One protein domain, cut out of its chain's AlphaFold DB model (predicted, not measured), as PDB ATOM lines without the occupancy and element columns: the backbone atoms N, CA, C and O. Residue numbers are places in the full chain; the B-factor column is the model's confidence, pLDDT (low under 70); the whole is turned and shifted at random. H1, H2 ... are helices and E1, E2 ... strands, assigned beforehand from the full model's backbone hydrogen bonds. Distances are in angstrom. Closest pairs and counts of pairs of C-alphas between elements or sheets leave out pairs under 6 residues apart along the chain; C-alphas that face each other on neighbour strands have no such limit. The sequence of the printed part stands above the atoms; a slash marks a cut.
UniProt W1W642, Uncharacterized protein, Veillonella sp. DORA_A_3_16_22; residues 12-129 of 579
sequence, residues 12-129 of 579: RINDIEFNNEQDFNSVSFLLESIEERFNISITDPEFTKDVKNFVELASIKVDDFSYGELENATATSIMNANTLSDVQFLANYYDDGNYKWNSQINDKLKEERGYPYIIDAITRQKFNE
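Overview. This is residues 12 to 129 of the 579 residues of an uncharacterized protein of Veillonella sp. DORA_A_3_16_22 (UniProt W1W642). H1 and H3 lie side by side, nearly aligned and running the same way, and H2 crosses H1 steeply; H4 lies beside H2, nearly aligned with it but running the opposite way and only just touching it, and the long loop of residues 81 to 97 links the end of H3 to the start of H4. H5 lies at one end of the longest axis, and the short strand E1 lies at the edge, near the starts of H1 and H2. The printed part has 118 residues with one named strand and five named helices, in the order E1, H1, H2, H3, H4, H5, and its class is mostly helix. It is compact, with a radius of gyration of the C-alphas of 13.6 A and spans of 43 by 29 by 23 A.

Along the chain. E1 is residues 16 to 18, with C-alpha 16 at (-56.337, -72.260, 43.122); it pairs with no named strand, but residues 12 to 13 pair antiparallel with its residues 16 to 17. H1 is residues 21 to 38, 25.8 A from first to last C-alpha, and begins at (-57.761, -71.794, 56.341). H2 is residues 45 to 61, 23.6 A long. H3 is residues 67 to 80, 19.9 A. H4 is residues 98 to 110, 17.6 A. H5 is residues 116 to 129, 20.2 A, and ends with C-alpha 129 at (-30.464, -92.039, 39.938).

Arrangement. The closest C-alphas of E1 and H2 are those of Ile 16 and Pro 45, 6.1 A apart. H1 touches H2 with residues 23 to 31 alone, closest at the C-alphas of Val 27 and Lys 52, 5.9 A, at a steep tilt of 54 degrees, opposite ways. H1 touches H3 at a shallow tilt of 8 degrees, the same way; their closest C-alphas, Ile 34 and Ile 78, are 6.4 A apart. H2 and H4 only just touch, with 3 pairs of C-alphas within 8 A, the closest those of Phe 54 and Trp 101, 6.8 A, at a shallow tilt of 6 degrees, opposite ways. H4 and H5 are close but not clearly touching, with the C-alphas of Leu 109 and Ile 119 closest at 7.1 A, and about perpendicular at 78 degrees. H3 and H4 are apart, as are H1 and H4. Every O i to N i+4 pair is within hydrogen-bond range in H1, H2, H3 and H5; in H4 it is 8 of 9.

Size, cuts and confidence. The two C-alphas farthest apart are those of Asp 64 and Asn 128, 43.1 A. The printed part has no cut. The link from H3 to H4, 17 residues, is long. The mean pLDDT of the printed part is 71.7; 45 residues are under 70, among them residues 91 to 104 and 106 to 129, and the mean of H5 is 47.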
ATOM      1  N   ARG A  12     -54.130 -68.439  47.952       76.12
ATOM      2  CA  ARG A  12     -53.949 -69.134  46.675       76.12
ATOM      3  C   ARG A  12     -52.716 -70.022  46.701       76.12
ATOM      4  O   ARG A  12     -51.680 -69.593  47.197       76.12
ATOM      5  N   ILE A  13     -52.841 -71.206  46.110       72.19
ATOM      6  CA  ILE A  13     -51.734 -72.110  45.763       72.19
ATOM      7  C   ILE A  13     -51.904 -72.428  44.278       72.19
ATOM      8  O   ILE A  13     -53.000 -72.825  43.895       72.19
ATOM      9  N   ASN A  14     -50.881 -72.203  43.445       72.50
ATOM     10  CA  ASN A  14     -50.915 -72.462  41.994       72.50
ATOM     11  C   ASN A  14     -52.226 -72.004  41.318       72.50
ATOM     12  O   ASN A  14     -52.917 -72.780  40.672       72.50
ATOM     13  N   ASP A  15     -52.617 -70.746  41.556       80.25
ATOM     14  CA  ASP A  15     -53.859 -70.115  41.069       80.25
ATOM     15  C   ASP A  15     -55.193 -70.699  41.577       80.25
ATOM     16  O   ASP A  15     -56.264 -70.164  41.273       80.25
ATOM     17  N   ILE A  16     -55.160 -71.707  42.449       80.19
ATOM     18  CA  ILE A  16     -56.337 -72.260  43.122       80.19
ATOM     19  C   ILE A  16     -56.643 -71.459  44.389       80.19
ATOM     20  O   ILE A  16     -55.830 -71.384  45.305       80.19
ATOM     21  N   GLU A  17     -57.834 -70.857  44.452       85.25
ATOM     22  CA  GLU A  17     -58.295 -70.059  45.596       85.25
ATOM     23  C   GLU A  17     -58.845 -70.930  46.736       85.25
ATOM     24  O   GLU A  17     -59.630 -71.857  46.515       85.25
ATOM     25  N   PHE A  18     -58.476 -70.584  47.969       83.19
ATOM     26  CA  PHE A  18     -58.921 -71.213  49.209       83.19
ATOM     27  C   PHE A  18     -59.659 -70.197  50.069       83.19
ATOM     28  O   PHE A  18     -59.146 -69.111  50.335       83.19
ATOM     29  N   ASN A  19     -60.853 -70.574  50.528       85.44
ATOM     30  CA  ASN A  19     -61.678 -69.759  51.426       85.44
ATOM     31  C   ASN A  19     -61.747 -70.332  52.854       85.44
ATOM     32  O   ASN A  19     -62.354 -69.728  53.738       85.44
ATOM     33  N   ASN A  20     -61.136 -71.498  53.072       83.31
ATOM     34  CA  ASN A  20     -61.016 -72.171  54.356       83.31
ATOM     35  C   ASN A  20     -59.527 -72.304  54.692       83.31
ATOM     36  O   ASN A  20     -58.752 -72.832  53.897       83.31
ATOM     37  N   GLU A  21     -59.143 -71.791  55.858       82.81
ATOM     38  CA  GLU A  21     -57.761 -71.794  56.341       82.81
ATOM     39  C   GLU A  21     -57.246 -73.211  56.612       82.81
ATOM     40  O   GLU A  21     -56.088 -73.497  56.334       82.81
ATOM     41  N   GLN A  22     -58.104 -74.114  57.099       82.31
ATOM     42  CA  GLN A  22     -57.709 -75.497  57.372       82.31
ATOM     43  C   GLN A  22     -57.444 -76.260  56.073       82.31
ATOM     44  O   GLN A  22     -56.398 -76.883  55.945       82.31
ATOM     45  N   ASP A  23     -58.318 -76.118  55.070       81.94
ATOM     46  CA  ASP A  23     -58.109 -76.752  53.761       81.94
ATOM     47  C   ASP A  23     -56.834 -76.224  53.087       81.94
ATOM     48  O   ASP A  23     -56.081 -76.995  52.500       81.94
ATOM     49  N   PHE A  24     -56.556 -74.920  53.204       85.12
ATOM     50  CA  PHE A  24     -55.308 -74.335  52.707       85.12
ATOM     51  C   PHE A  24     -54.079 -74.925  53.404       85.12
ATOM     52  O   PHE A  24     -53.153 -75.356  52.723       85.12
ATOM     53  N   ASN A  25     -54.077 -74.964  54.739       81.94
ATOM     54  CA  ASN A  25     -52.939 -75.464  55.507       81.94
ATOM     55  C   ASN A  25     -52.668 -76.943  55.205       81.94
ATOM     56  O   ASN A  25     -51.523 -77.302  54.940       81.94
ATOM     57  N   SER A  26     -53.709 -77.779  55.170       80.69
ATOM     58  CA  SER A  26     -53.558 -79.204  54.872       80.69
ATOM     59  C   SER A  26     -53.097 -79.444  53.436       80.69
ATOM     60  O   SER A  26     -52.222 -80.275  53.213       80.69
ATOM     61  N   VAL A  27     -53.621 -78.709  52.448       86.56
ATOM     62  CA  VAL A  27     -53.160 -78.849  51.055       86.56
ATOM     63  C   VAL A  27     -51.720 -78.364  50.893       86.56
ATOM     64  O   VAL A  27     -50.937 -79.071  50.268       86.56
ATOM     65  N   SER A  28     -51.343 -77.224  51.486       85.50
ATOM     66  CA  SER A  28     -49.953 -76.736  51.465       85.50
ATOM     67  C   SER A  28     -49.007 -77.775  52.058       85.50
ATOM     68  O   SER A  28     -48.045 -78.168  51.410       85.50
ATOM     69  N   PHE A  29     -49.341 -78.307  53.237       85.19
ATOM     70  CA  PHE A  29     -48.541 -79.326  53.912       85.19
ATOM     71  C   PHE A  29     -48.359 -80.598  53.072       85.19
ATOM     72  O   PHE A  29     -47.252 -81.134  52.983       85.19
ATOM     73  N   LEU A  30     -49.430 -81.095  52.442       83.12
ATOM     74  CA  LEU A  30     -49.354 -82.292  51.602       83.12
ATOM     75  C   LEU A  30     -48.539 -82.054  50.329       83.12
ATOM     76  O   LEU A  30     -47.761 -82.926  49.949       83.12
ATOM     77  N   LEU A  31     -48.689 -80.894  49.685       86.38
ATOM     78  CA  LEU A  31     -47.904 -80.542  48.500       86.38
ATOM     79  C   LEU A  31     -46.423 -80.377  48.846       86.38
ATOM     80  O   LEU A  31     -45.597 -81.005  48.195       86.38
ATOM     81  N   GLU A  32     -46.092 -79.648  49.913       85.94
ATOM     82  CA  GLU A  32     -44.716 -79.493  50.408       85.94
ATOM     83  C   GLU A  32     -44.084 -80.853  50.743       85.94
ATOM     84  O   GLU A  32     -42.944 -81.121  50.372       85.94
ATOM     85  N   SER A  33     -44.846 -81.758  51.370       80.69
ATOM     86  CA  SER A  33     -44.381 -83.119  51.674       80.69
ATOM     87  C   SER A  33     -44.054 -83.922  50.408       80.69
ATOM     88  O   SER A  33     -43.114 -84.718  50.401       80.69
ATOM     89  N   ILE A  34     -44.830 -83.738  49.334       79.19
ATOM     90  CA  ILE A  34     -44.583 -84.369  48.033       79.19
ATOM     91  C   ILE A  34     -43.345 -83.751  47.370       79.19
ATOM     92  O   ILE A  34     -42.465 -84.488  46.924       79.19
ATOM     93  N   GLU A  35     -43.264 -82.422  47.320       79.62
ATOM     94  CA  GLU A  35     -42.126 -81.694  46.748       79.62
ATOM     95  C   GLU A  35     -40.811 -82.100  47.422       79.62
ATOM     96  O   GLU A  35     -39.849 -82.441  46.735       79.62
ATOM     97  N   GLU A  36     -40.790 -82.165  48.757       79.19
ATOM     98  CA  GLU A  36     -39.618 -82.575  49.534       79.19
ATOM     99  C   GLU A  36     -39.252 -84.047  49.286       79.19
ATOM    100  O   GLU A  36     -38.084 -84.374  49.060       79.19
ATOM    101  N   ARG A  37     -40.238 -84.955  49.289       78.56
ATOM    102  CA  ARG A  37     -39.985 -86.397  49.138       78.56
ATOM    103  C   ARG A  37     -39.426 -86.766  47.767       78.56
ATOM    104  O   ARG A  37     -38.580 -87.667  47.686       78.56
ATOM    105  N   PHE A  38     -39.947 -86.143  46.715       70.06
ATOM    106  CA  PHE A  38     -39.616 -86.476  45.329       70.06
ATOM    107  C   PHE A  38     -38.681 -85.457  44.673       70.06
ATOM    108  O   PHE A  38     -38.274 -85.664  43.537       70.06
ATOM    109  N   ASN A  39     -38.291 -84.395  45.382       66.56
ATOM    110  CA  ASN A  39     -37.440 -83.327  44.859       66.56
ATOM    111  C   ASN A  39     -37.985 -82.745  43.540       66.56
ATOM    112  O   ASN A  39     -37.263 -82.581  42.554       66.56
ATOM    113  N   ILE A  40     -39.291 -82.474  43.529       64.56
ATOM    114  CA  ILE A  40     -40.019 -81.878  42.405       64.56
ATOM    115  C   ILE A  40     -40.611 -80.538  42.835       64.56
ATOM    116  O   ILE A  40     -40.831 -80.316  44.020       64.56
ATOM    117  N   SER A  41     -40.905 -79.660  41.876       69.06
ATOM    118  CA  SER A  41     -41.712 -78.464  42.132       69.06
ATOM    119  C   SER A  41     -43.074 -78.622  41.473       69.06
ATOM    120  O   SER A  41     -43.177 -78.829  40.261       69.06
ATOM    121  N   ILE A  42     -44.123 -78.536  42.280       66.56
ATOM    122  CA  ILE A  42     -45.508 -78.641  41.851       66.56
ATOM    123  C   ILE A  42     -45.996 -77.231  41.542       66.56
ATOM    124  O   ILE A  42     -46.353 -76.460  42.430       66.56
ATOM    125  N   THR A  43     -46.045 -76.894  40.258       68.19
ATOM    126  CA  THR A  43     -46.497 -75.576  39.781       68.19
ATOM    127  C   THR A  43     -47.883 -75.601  39.154       68.19
ATOM    128  O   THR A  43     -48.391 -74.573  38.712       68.19
ATOM    129  N   ASP A  44     -48.522 -76.763  39.120       73.25
ATOM    130  CA  ASP A  44     -49.723 -76.954  38.327       73.25
ATOM    131  C   ASP A  44     -51.017 -76.802  39.103       73.25
ATOM    132  O   ASP A  44     -51.218 -77.439  40.152       73.25
ATOM    133  N   PRO A  45     -51.932 -76.000  38.546       73.44
ATOM    134  CA  PRO A  45     -53.226 -75.767  39.148       73.44
ATOM    135  C   PRO A  45     -54.085 -77.029  39.247       73.44
ATOM    136  O   PRO A  45     -54.799 -77.185  40.235       73.44
ATOM    137  N   GLU A  46     -54.050 -77.935  38.265       81.00
ATOM    138  CA  GLU A  46     -54.972 -79.079  38.238       81.00
ATOM    139  C   GLU A  46     -54.592 -80.156  39.264       81.00
ATOM    140  O   GLU A  46     -55.470 -80.646  39.972       81.00
ATOM    141  N   PHE A  47     -53.304 -80.452  39.454       83.75
ATOM    142  CA  PHE A  47     -52.846 -81.336  40.530       83.75
ATOM    143  C   PHE A  47     -53.164 -80.731  41.900       83.75
ATOM    144  O   PHE A  47     -53.746 -81.385  42.764       83.75
ATOM    145  N   THR A  48     -52.875 -79.437  42.073       84.69
ATOM    146  CA  THR A  48     -53.195 -78.682  43.298       84.69
ATOM    147  C   THR A  48     -54.689 -78.741  43.623       84.69
ATOM    148  O   THR A  48     -55.093 -78.920  44.774       84.69
ATOM    149  N   LYS A  49     -55.533 -78.616  42.599       87.31
ATOM    150  CA  LYS A  49     -56.988 -78.698  42.703       87.31
ATOM    151  C   LYS A  49     -57.468 -80.105  43.035       87.31
ATOM    152  O   LYS A  49     -58.417 -80.227  43.801       87.31
ATOM    153  N   ASP A  50     -56.833 -81.150  42.521       85.50
ATOM    154  CA  ASP A  50     -57.200 -82.526  42.854       85.50
ATOM    155  C   ASP A  50     -56.803 -82.904  44.289       85.50
ATOM    156  O   ASP A  50     -57.609 -83.509  44.998       85.50
ATOM    157  N   VAL A  51     -55.651 -82.432  44.782       87.38
ATOM    158  CA  VAL A  51     -55.285 -82.545  46.207       87.38
ATOM    159  C   VAL A  51     -56.261 -81.757  47.087       87.38
ATOM    160  O   VAL A  51     -56.729 -82.262  48.108       87.38
ATOM    161  N   LYS A  52     -56.652 -80.547  46.667       88.31
ATOM    162  CA  LYS A  52     -57.697 -79.766  47.340       88.31
ATOM    163  C   LYS A  52     -59.034 -80.503  47.383       88.31
ATOM    164  O   LYS A  52     -59.635 -80.595  48.449       88.31
ATOM    165  N   ASN A  53     -59.485 -81.049  46.256       87.44
ATOM    166  CA  ASN A  53     -60.732 -81.804  46.178       87.44
ATOM    167  C   ASN A  53     -60.695 -83.025  47.102       87.44
ATOM    168  O   ASN A  53     -61.698 -83.321  47.745       87.44
ATOM    169  N   PHE A  54     -59.556 -83.715  47.199       85.62
ATOM    170  CA  PHE A  54     -59.368 -84.812  48.144       85.62
ATOM    171  C   PHE A  54     -59.576 -84.357  49.597       85.62
ATOM    172  O   PHE A  54     -60.397 -84.953  50.296       85.62
ATOM    173  N   VAL A  55     -58.913 -83.279  50.034       84.31
ATOM    174  CA  VAL A  55     -59.048 -82.739  51.403       84.31
ATOM    175  C   VAL A  55     -60.483 -82.283  51.685       84.31
ATOM    176  O   VAL A  55     -61.075 -82.671  52.696       84.31
ATOM    177  N   GLU A  56     -61.081 -81.517  50.770       84.44
ATOM    178  CA  GLU A  56     -62.451 -81.018  50.921       84.44
ATOM    179  C   GLU A  56     -63.460 -82.174  50.985       84.44
ATOM    180  O   GLU A  56     -64.332 -82.200  51.856       84.44
ATOM    181  N   LEU A  57     -63.341 -83.173  50.105       82.12
ATOM    182  CA  LEU A  57     -64.260 -84.311  50.074       82.12
ATOM    183  C   LEU A  57     -64.070 -85.240  51.272       82.12
ATOM    184  O   LEU A  57     -65.067 -85.764  51.773       82.12
ATOM    185  N   ALA A  58     -62.838 -85.418  51.752       79.75
ATOM    186  CA  ALA A  58     -62.559 -86.149  52.980       79.75
ATOM    187  C   ALA A  58     -63.259 -85.499  54.180       79.75
ATOM    188  O   ALA A  58     -63.951 -86.196  54.922       79.75
ATOM    189  N   SER A  59     -63.194 -84.166  54.296       77.88
ATOM    190  CA  SER A  59     -63.844 -83.421  55.386       77.88
ATOM    191  C   SER A  59     -65.370 -83.583  55.436       77.88
ATOM    192  O   SER A  59     -65.988 -83.410  56.486       77.88
ATOM    193  N   ILE A  60     -65.983 -83.927  54.298       78.88
ATOM    194  CA  ILE A  60     -67.433 -84.094  54.151       78.88
ATOM    195  C   ILE A  60     -67.855 -85.558  54.306       78.88
ATOM    196  O   ILE A  60     -68.948 -85.829  54.805       78.88
ATOM    197  N   LYS A  61     -67.051 -86.498  53.794       76.69
ATOM    198  CA  LYS A  61     -67.454 -87.903  53.619       76.69
ATOM    199  C   LYS A  61     -66.953 -88.843  54.707       76.69
ATOM    200  O   LYS A  61     -67.527 -89.919  54.839       76.69
ATOM    201  N   VAL A  62     -65.901 -88.472  55.430       73.75
ATOM    202  CA  VAL A  62     -65.319 -89.315  56.475       73.75
ATOM    203  C   VAL A  62     -66.015 -89.044  57.803       73.75
ATOM    204  O   VAL A  62     -66.041 -87.913  58.287       73.75
ATOM    205  N   ASP A  63     -66.567 -90.097  58.401       75.62
ATOM    206  CA  ASP A  63     -67.105 -90.035  59.758       75.62
ATOM    207  C   ASP A  63     -65.968 -89.761  60.763       75.62
ATOM    208  O   ASP A  63     -64.881 -90.324  60.645       75.62
ATOM    209  N   ASP A  64     -66.219 -88.886  61.745       78.44
ATOM    210  CA  ASP A  64     -65.235 -88.428  62.743       78.44
ATOM    211  C   ASP A  64     -63.942 -87.831  62.135       78.44
ATOM    212  O   ASP A  64     -62.852 -87.967  62.691       78.44
ATOM    213  N   PHE A  65     -64.067 -87.131  61.001       81.56
ATOM    214  CA  PHE A  65     -62.948 -86.511  60.287       81.56
ATOM    215  C   PHE A  65     -62.053 -85.622  61.167       81.56
ATOM    216  O   PHE A  65     -62.515 -84.736  61.894       81.56
ATOM    217  N   SER A  66     -60.740 -85.799  61.001       83.12
ATOM    218  CA  SER A  66     -59.696 -84.982  61.611       83.12
ATOM    219  C   SER A  66     -58.631 -84.638  60.573       83.12
ATOM    220  O   SER A  66     -57.998 -85.532  60.011       83.12
ATOM    221  N   TYR A  67     -58.382 -83.341  60.368       79.44
ATOM    222  CA  TYR A  67     -57.318 -82.862  59.478       79.44
ATOM    223  C   TYR A  67     -55.954 -83.460  59.844       79.44
ATOM    224  O   TYR A  67     -55.250 -83.951  58.971       79.44
ATOM    225  N   GLY A  68     -55.628 -83.536  61.139       79.69
ATOM    226  CA  GLY A  68     -54.358 -84.112  61.586       79.69
ATOM    227  C   GLY A  68     -54.229 -85.618  61.320       79.69
ATOM    228  O   GLY A  68     -53.118 -86.113  61.144       79.69
ATOM    229  N   GLU A  69     -55.340 -86.365  61.271       82.38
ATOM    230  CA  GLU A  69     -55.301 -87.786  60.896       82.38
ATOM    231  C   GLU A  69     -55.106 -87.966  59.388       82.38
ATOM    232  O   GLU A  69     -54.290 -88.799  58.993       82.38
ATOM    233  N   LEU A  70     -55.783 -87.155  58.565       85.25
ATOM    234  CA  LEU A  70     -55.601 -87.127  57.111       85.25
ATOM    235  C   LEU A  70     -54.166 -86.741  56.733       85.25
ATOM    236  O   LEU A  70     -53.527 -87.433  55.938       85.25
ATOM    237  N   GLU A  71     -53.655 -85.659  57.326       84.75
ATOM    238  CA  GLU A  71     -52.298 -85.152  57.105       84.75
ATOM    239  C   GLU A  71     -51.267 -86.217  57.462       84.75
ATOM    240  O   GLU A  71     -50.414 -86.550  56.646       84.75
ATOM    241  N   ASN A  72     -51.375 -86.815  58.651       83.31
ATOM    242  CA  ASN A  72     -50.430 -87.829  59.104       83.31
ATOM    243  C   ASN A  72     -50.499 -89.118  58.264       83.31
ATOM    244  O   ASN A  72     -49.459 -89.679  57.914       83.31
ATOM    245  N   ALA A  73     -51.700 -89.596  57.920       79.19
ATOM    246  CA  ALA A  73     -51.868 -90.807  57.116       79.19
ATOM    247  C   ALA A  73     -51.322 -90.618  55.692       79.19
ATOM    248  O   ALA A  73     -50.568 -91.460  55.199       79.19
ATOM    249  N   THR A  74     -51.642 -89.488  55.056       81.06
ATOM    250  CA  THR A  74     -51.175 -89.186  53.698       81.06
ATOM    251  C   THR A  74     -49.680 -88.851  53.678       81.06
ATOM    252  O   THR A  74     -48.964 -89.374  52.830       81.06
ATOM    253  N   ALA A  75     -49.150 -88.095  54.645       83.81
ATOM    254  CA  ALA A  75     -47.708 -87.837  54.747       83.81
ATOM    255  C   ALA A  75     -46.898 -89.117  54.997       83.81
ATOM    256  O   ALA A  75     -45.858 -89.324  54.375       83.81
ATOM    257  N   THR A  76     -47.393 -90.025  55.844       80.69
ATOM    258  CA  THR A  76     -46.760 -91.341  56.052       80.69
ATOM    259  C   THR A  76     -46.732 -92.152  54.755       80.69
ATOM    260  O   THR A  76     -45.743 -92.814  54.446       80.69
ATOM    261  N   SER A  77     -47.813 -92.095  53.980       82.19
ATOM    262  CA  SER A  77     -47.897 -92.720  52.661       82.19
ATOM    263  C   SER A  77     -46.895 -92.110  51.670       82.19
ATOM    264  O   SER A  77     -46.153 -92.855  51.032       82.19
ATOM    265  N   ILE A  78     -46.771 -90.777  51.628       81.38
ATOM    266  CA  ILE A  78     -45.770 -90.059  50.821       81.38
ATOM    267  C   ILE A  78     -44.349 -90.499  51.190       81.38
ATOM    268  O   ILE A  78     -43.575 -90.891  50.320       81.38
ATOM    269  N   MET A  79     -44.008 -90.508  52.481       80.38
ATOM    270  CA  MET A  79     -42.673 -90.901  52.946       80.38
ATOM    271  C   MET A  79     -42.301 -92.334  52.541       80.38
ATOM    272  O   MET A  79     -41.145 -92.595  52.212       80.38
ATOM    273  N   ASN A  80     -43.271 -93.253  52.542       79.56
ATOM    274  CA  ASN A  80     -43.056 -94.664  52.205       79.56
ATOM    275  C   ASN A  80     -43.125 -94.965  50.699       79.56
ATOM    276  O   ASN A  80     -42.768 -96.071  50.286       79.56
ATOM    277  N   ALA A  81     -43.596 -94.025  49.882       74.50
ATOM    278  CA  ALA A  81     -43.722 -94.208  48.445       74.50
ATOM    279  C   ALA A  81     -42.351 -94.143  47.751       74.50
ATOM    280  O   ALA A  81     -41.487 -93.336  48.108       74.50
ATOM    281  N   ASN A  82     -42.149 -94.999  46.744       69.06
ATOM    282  CA  ASN A  82     -40.947 -94.982  45.900       69.06
ATOM    283  C   ASN A  82     -41.112 -94.023  44.718       69.06
ATOM    284  O   ASN A  82     -40.152 -93.385  44.303       69.06
ATOM    285  N   THR A  83     -42.331 -93.906  44.195       68.56
ATOM    286  CA  THR A  83     -42.696 -92.972  43.131       68.56
ATOM    287  C   THR A  83     -43.941 -92.183  43.516       68.56
ATOM    288  O   THR A  83     -44.725 -92.626  44.354       68.56
ATOM    289  N   LEU A  84     -44.164 -91.031  42.879       70.75
ATOM    290  CA  LEU A  84     -45.357 -90.223  43.146       70.75
ATOM    291  C   LEU A  84     -46.660 -90.992  42.868       70.75
ATOM    292  O   LEU A  84     -47.622 -90.862  43.614       70.75
ATOM    293  N   SER A  85     -46.674 -91.857  41.849       72.25
ATOM    294  CA  SER A  85     -47.822 -92.717  41.535       72.25
ATOM    295  C   SER A  85     -48.087 -93.824  42.564       72.25
ATOM    296  O   SER A  85     -49.147 -94.450  42.512       72.25
ATOM    297  N   ASP A  86     -47.136 -94.089  43.468       71.69
ATOM    298  CA  ASP A  86     -47.303 -95.037  44.576       71.69
ATOM    299  C   ASP A  86     -47.928 -94.377  45.810       71.69
ATOM    300  O   ASP A  86     -48.329 -95.081  46.741       71.69
ATOM    301  N   VAL A  87     -48.014 -93.041  45.835       76.75
ATOM    302  CA  VAL A  87     -48.629 -92.314  46.944       76.75
ATOM    303  C   VAL A  87     -50.098 -92.703  47.045       76.75
ATOM    304  O   VAL A  87     -50.864 -92.683  46.082       76.75
ATOM    305  N   GLN A  88     -50.490 -93.067  48.257       81.44
ATOM    306  CA  GLN A  88     -51.880 -93.250  48.640       81.44
ATOM    307  C   GLN A  88     -52.374 -91.998  49.373       81.44
ATOM    308  O   GLN A  88     -51.824 -91.626  50.410       81.44
ATOM    309  N   PHE A  89     -53.427 -91.383  48.850       80.88
ATOM    310  CA  PHE A  89     -54.212 -90.315  49.453       80.88
ATOM    311  C   PHE A  89     -55.204 -90.927  50.444       80.88
ATOM    312  O   PHE A  89     -56.255 -91.455  50.072       80.88
ATOM    313  N   LEU A  90     -54.813 -90.915  51.720       78.81
ATOM    314  CA  LEU A  90     -55.509 -91.602  52.803       78.81
ATOM    315  C   LEU A  90     -56.207 -90.576  53.695       78.81
ATOM    316  O   LEU A  90     -55.557 -89.833  54.427       78.81
ATOM    317  N   ALA A  91     -57.538 -90.543  53.653       67.50
ATOM    318  CA  ALA A  91     -58.318 -89.629  54.485       67.50
ATOM    319  C   ALA A  91     -58.354 -90.066  55.962       67.50
ATOM    320  O   ALA A  91     -58.397 -89.233  56.862       67.50
ATOM    321  N   ASN A  92     -58.295 -91.377  56.206       67.00
ATOM    322  CA  ASN A  92     -57.939 -92.004  57.477       67.00
ATOM    323  C   ASN A  92     -57.397 -93.431  57.200       67.00
ATOM    324  O   ASN A  92     -57.413 -93.901  56.057       67.00
ATOM    325  N   TYR A  93     -56.946 -94.140  58.239       57.97
ATOM    326  CA  TYR A  93     -56.374 -95.494  58.120       57.97
ATOM    327  C   TYR A  93     -57.372 -96.605  57.722       57.97
ATOM    328  O   TYR A  93     -56.933 -97.712  57.415       57.97
ATOM    329  N   TYR A  94     -58.684 -96.350  57.750       55.66
ATOM    330  CA  TYR A  94     -59.731 -97.381  57.667       55.66
ATOM    331  C   TYR A  94     -60.830 -97.105  56.623       55.66
ATOM    332  O   TYR A  94     -61.783 -97.876  56.548       55.66
ATOM    333  N   ASP A  95     -60.733 -96.029  55.840       58.47
ATOM    334  CA  ASP A  95     -61.790 -95.611  54.917       58.47
ATOM    335  C   ASP A  95     -61.682 -96.308  53.551       58.47
ATOM    336  O   ASP A  95     -60.697 -96.169  52.818       58.47
ATOM    337  N   ASP A  96     -62.756 -97.008  53.177       53.34
ATOM    338  CA  ASP A  96     -62.961 -97.628  51.863       53.34
ATOM    339  C   ASP A  96     -62.986 -96.586  50.719       53.34
ATOM    340  O   ASP A  96     -62.784 -96.919  49.546       53.34
ATOM    341  N   GLY A  97     -63.217 -95.305  51.037       57.50
ATOM    342  CA  GLY A  97     -63.174 -94.175  50.106       57.50
ATOM    343  C   GLY A  97     -61.795 -93.907  49.493       57.50
ATOM    344  O   GLY A  97     -61.727 -93.406  48.368       57.50
ATOM    345  N   ASN A  98     -60.715 -94.317  50.166       62.94
ATOM    346  CA  ASN A  98     -59.326 -94.094  49.742       62.94
ATOM    347  C   ASN A  98     -59.018 -94.668  48.348       62.94
ATOM    348  O   ASN A  98     -58.289 -94.062  47.563       62.94
ATOM    349  N   TYR A  99     -59.625 -95.805  47.986       58.53
ATOM    350  CA  TYR A  99     -59.400 -96.440  46.681       58.53
ATOM    351  C   TYR A  99     -59.860 -95.557  45.507       58.53
ATOM    352  O   TYR A  99     -59.251 -95.573  44.438       58.53
ATOM    353  N   LYS A 100     -60.915 -94.751  45.699       62.97
ATOM    354  CA  LYS A 100     -61.448 -93.870  44.647       62.97
ATOM    355  C   LYS A 100     -60.538 -92.674  44.389       62.97
ATOM    356  O   LYS A 100     -60.335 -92.324  43.231       62.97
ATOM    357  N   TRP A 101     -59.981 -92.082  45.444       68.38
ATOM    358  CA  TRP A 101     -59.059 -90.947  45.338       68.38
ATOM    359  C   TRP A 101     -57.737 -91.367  44.706       68.38
ATOM    360  O   TRP A 101     -57.256 -90.709  43.787       68.38
ATOM    361  N   ASN A 102     -57.216 -92.522  45.128       67.62
ATOM    362  CA  ASN A 102     -55.992 -93.086  44.572       67.62
ATOM    363  C   ASN A 102     -56.133 -93.416  43.093       67.62
ATOM    364  O   ASN A 102     -55.252 -93.059  42.330       67.62
ATOM    365  N   SER A 103     -57.238 -94.039  42.670       63.16
ATOM    366  CA  SER A 103     -57.485 -94.248  41.238       63.16
ATOM    367  C   SER A 103     -57.520 -92.907  40.501       63.16
ATOM    368  O   SER A 103     -56.761 -92.706  39.570       63.16
ATOM    369  N   GLN A 104     -58.278 -91.916  40.975       67.81
ATOM    370  CA  GLN A 104     -58.389 -90.638  40.262       67.81
ATOM    371  C   GLN A 104     -57.069 -89.869  40.118       67.81
ATOM    372  O   GLN A 104     -56.791 -89.359  39.037       67.81
ATOM    373  N   ILE A 105     -56.271 -89.761  41.181       71.81
ATOM    374  CA  ILE A 105     -55.025 -88.984  41.145       71.81
ATOM    375  C   ILE A 105     -53.892 -89.812  40.525       71.81
ATOM    376  O   ILE A 105     -53.157 -89.304  39.678       71.81
ATOM    377  N   ASN A 106     -53.770 -91.096  40.875       65.56
ATOM    378  CA  ASN A 106     -52.670 -91.926  40.379       65.56
ATOM    379  C   ASN A 106     -52.868 -92.335  38.923       65.56
ATOM    380  O   ASN A 106     -51.871 -92.475  38.221       65.56
ATOM    381  N   ASP A 107     -54.104 -92.509  38.449       64.44
ATOM    382  CA  ASP A 107     -54.348 -92.782  37.029       64.44
ATOM    383  C   ASP A 107     -53.976 -91.543  36.195       64.44
ATOM    384  O   ASP A 107     -53.223 -91.668  35.234       64.44
ATOM    385  N   LYS A 108     -54.321 -90.328  36.652       65.88
ATOM    386  CA  LYS A 108     -53.871 -89.074  36.016       65.88
ATOM    387  C   LYS A 108     -52.353 -88.868  36.061       65.88
ATOM    388  O   LYS A 108     -51.788 -88.319  35.126       65.88
ATOM    389  N   LEU A 109     -51.678 -89.297  37.128       62.53
ATOM    390  CA  LEU A 109     -50.212 -89.284  37.197       62.53
ATOM    391  C   LEU A 109     -49.572 -90.330  36.270       62.53
ATOM    392  O   LEU A 109     -48.443 -90.160  35.837       62.53
ATOM    393  N   LYS A 110     -50.245 -91.440  35.975       58.97
ATOM    394  CA  LYS A 110     -49.714 -92.465  35.059       58.97
ATOM    395  C   LYS A 110     -49.961 -92.120  33.597       58.97
ATOM    396  O   LYS A 110     -49.270 -92.632  32.723       58.97
ATOM    397  N   GLU A 111     -50.940 -91.268  33.334       54.84
ATOM    398  CA  GLU A 111     -51.211 -90.733  32.012       54.84
ATOM    399  C   GLU A 111     -50.255 -89.567  31.710       54.84
ATOM    400  O   GLU A 111     -50.269 -88.544  32.391       54.84
ATOM    401  N   GLU A 112     -49.470 -89.666  30.631       42.62
ATOM    402  CA  GLU A 112     -48.581 -88.580  30.161       42.62
ATOM    403  C   GLU A 112     -49.327 -87.255  29.903       42.62
ATOM    404  O   GLU A 112     -48.730 -86.180  29.907       42.62
ATOM    405  N   ARG A 113     -50.650 -87.324  29.711       45.00
ATOM    406  CA  ARG A 113     -51.535 -86.176  29.483       45.00
ATOM    407  C   ARG A 113     -52.115 -85.554  30.759       45.00
ATOM    408  O   ARG A 113     -52.716 -84.488  30.658       45.00
ATOM    409  N   GLY A 114     -51.988 -86.191  31.926       46.28
ATOM    410  CA  GLY A 114     -52.646 -85.733  33.154       46.28
ATOM    411  C   GLY A 114     -51.908 -84.590  33.850       46.28
ATOM    412  O   GLY A 114     -52.491 -83.530  34.064       46.28
ATOM    413  N   TYR A 115     -50.619 -84.780  34.156       57.03
ATOM    414  CA  TYR A 115     -49.774 -83.782  34.838       57.03
ATOM    415  C   TYR A 115     -48.355 -83.712  34.234       57.03
ATOM    416  O   TYR A 115     -47.368 -84.023  34.904       57.03
ATOM    417  N   PRO A 116     -48.219 -83.322  32.955       44.16
ATOM    418  CA  PRO A 116     -47.015 -83.559  32.146       44.16
ATOM    419  C   PRO A 116     -45.702 -83.013  32.738       44.16
ATOM    420  O   PRO A 116     -44.658 -83.647  32.621       44.16
ATOM    421  N   TYR A 117     -45.739 -81.878  33.434       49.62
ATOM    422  CA  TYR A 117     -44.569 -81.244  34.066       49.62
ATOM    423  C   TYR A 117     -44.105 -81.988  35.340       49.62
ATOM    424  O   TYR A 117     -42.907 -82.036  35.615       49.62
ATOM    425  N   ILE A 118     -45.018 -82.620  36.092       54.56
ATOM    426  CA  ILE A 118     -44.671 -83.510  37.215       54.56
ATOM    427  C   ILE A 118     -44.043 -84.800  36.684       54.56
ATOM    428  O   ILE A 118     -43.071 -85.295  37.251       54.56
ATOM    429  N   ILE A 119     -44.562 -85.327  35.573       48.78
ATOM    430  CA  ILE A 119     -44.047 -86.555  34.952       48.78
ATOM    431  C   ILE A 119     -42.655 -86.348  34.363       48.78
ATOM    432  O   ILE A 119     -41.779 -87.188  34.575       48.78
ATOM    433  N   ASP A 120     -42.406 -85.211  33.714       48.09
ATOM    434  CA  ASP A 120     -41.070 -84.828  33.249       48.09
ATOM    435  C   ASP A 120     -40.073 -84.728  34.421       48.09
ATOM    436  O   ASP A 120     -38.986 -85.307  34.368       48.09
ATOM    437  N   ALA A 121     -40.461 -84.102  35.538       47.38
ATOM    438  CA  ALA A 121     -39.615 -84.005  36.731       47.38
ATOM    439  C   ALA A 121     -39.273 -85.383  37.339       47.38
ATOM    440  O   ALA A 121     -38.110 -85.652  37.650       47.38
ATOM    441  N   ILE A 122     -40.254 -86.287  37.440       52.09
ATOM    442  CA  ILE A 122     -40.052 -87.668  37.919       52.09
ATOM    443  C   ILE A 122     -39.144 -88.457  36.967       52.09
ATOM    444  O   ILE A 122     -38.282 -89.223  37.406       52.09
ATOM    445  N   THR A 123     -39.321 -88.277  35.660       50.06
ATOM    446  CA  THR A 123     -38.529 -88.970  34.635       50.06
ATOM    447  C   THR A 123     -37.062 -88.549  34.706       50.06
ATOM    448  O   THR A 123     -36.172 -89.401  34.717       50.06
ATOM    449  N   ARG A 124     -36.801 -87.248  34.870       48.34
ATOM    450  CA  ARG A 124     -35.451 -86.705  35.083       48.34
ATOM    451  C   ARG A 124     -34.819 -87.189  36.388       48.34
ATOM    452  O   ARG A 124     -33.636 -87.508  36.405       48.34
ATOM    453  N   GLN A 125     -35.586 -87.299  37.473       47.81
ATOM    454  CA  GLN A 125     -35.082 -87.848  38.736       47.81
ATOM    455  C   GLN A 125     -34.621 -89.305  38.578       47.81
ATOM    456  O   GLN A 125     -33.510 -89.641  38.988       47.81
ATOM    457  N   LYS A 126     -35.437 -90.153  37.937       47.16
ATOM    458  CA  LYS A 126     -35.060 -91.547  37.642       47.16
ATOM    459  C   LYS A 126     -33.804 -91.625  36.778       47.16
ATOM    460  O   LYS A 126     -32.965 -92.493  37.000       47.16
ATOM    461  N   PHE A 127     -33.651 -90.707  35.830       43.19
ATOM    462  CA  PHE A 127     -32.451 -90.605  35.005       43.19
ATOM    463  C   PHE A 127     -31.201 -90.256  35.839       43.19
ATOM    464  O   PHE A 127     -30.165 -90.906  35.711       43.19
ATOM    465  N   ASN A 128     -31.314 -89.317  36.779       41.19
ATOM    466  CA  ASN A 128     -30.208 -88.915  37.656       41.19
ATOM    467  C   ASN A 128     -29.804 -90.014  38.665       41.19
ATOM    468  O   ASN A 128     -28.628 -90.144  39.019       41.19
ATOM    469  N   GLU A 129     -30.749 -90.842  39.123       42.06
ATOM    470  CA  GLU A 129     -30.464 -92.039  39.938       42.06
ATOM    471  C   GLU A 129     -29.697 -93.120  39.150       42.06
ATOM    472  O   GLU A 129     -28.894 -93.871  39.714       42.06
TER     473      GLU A 129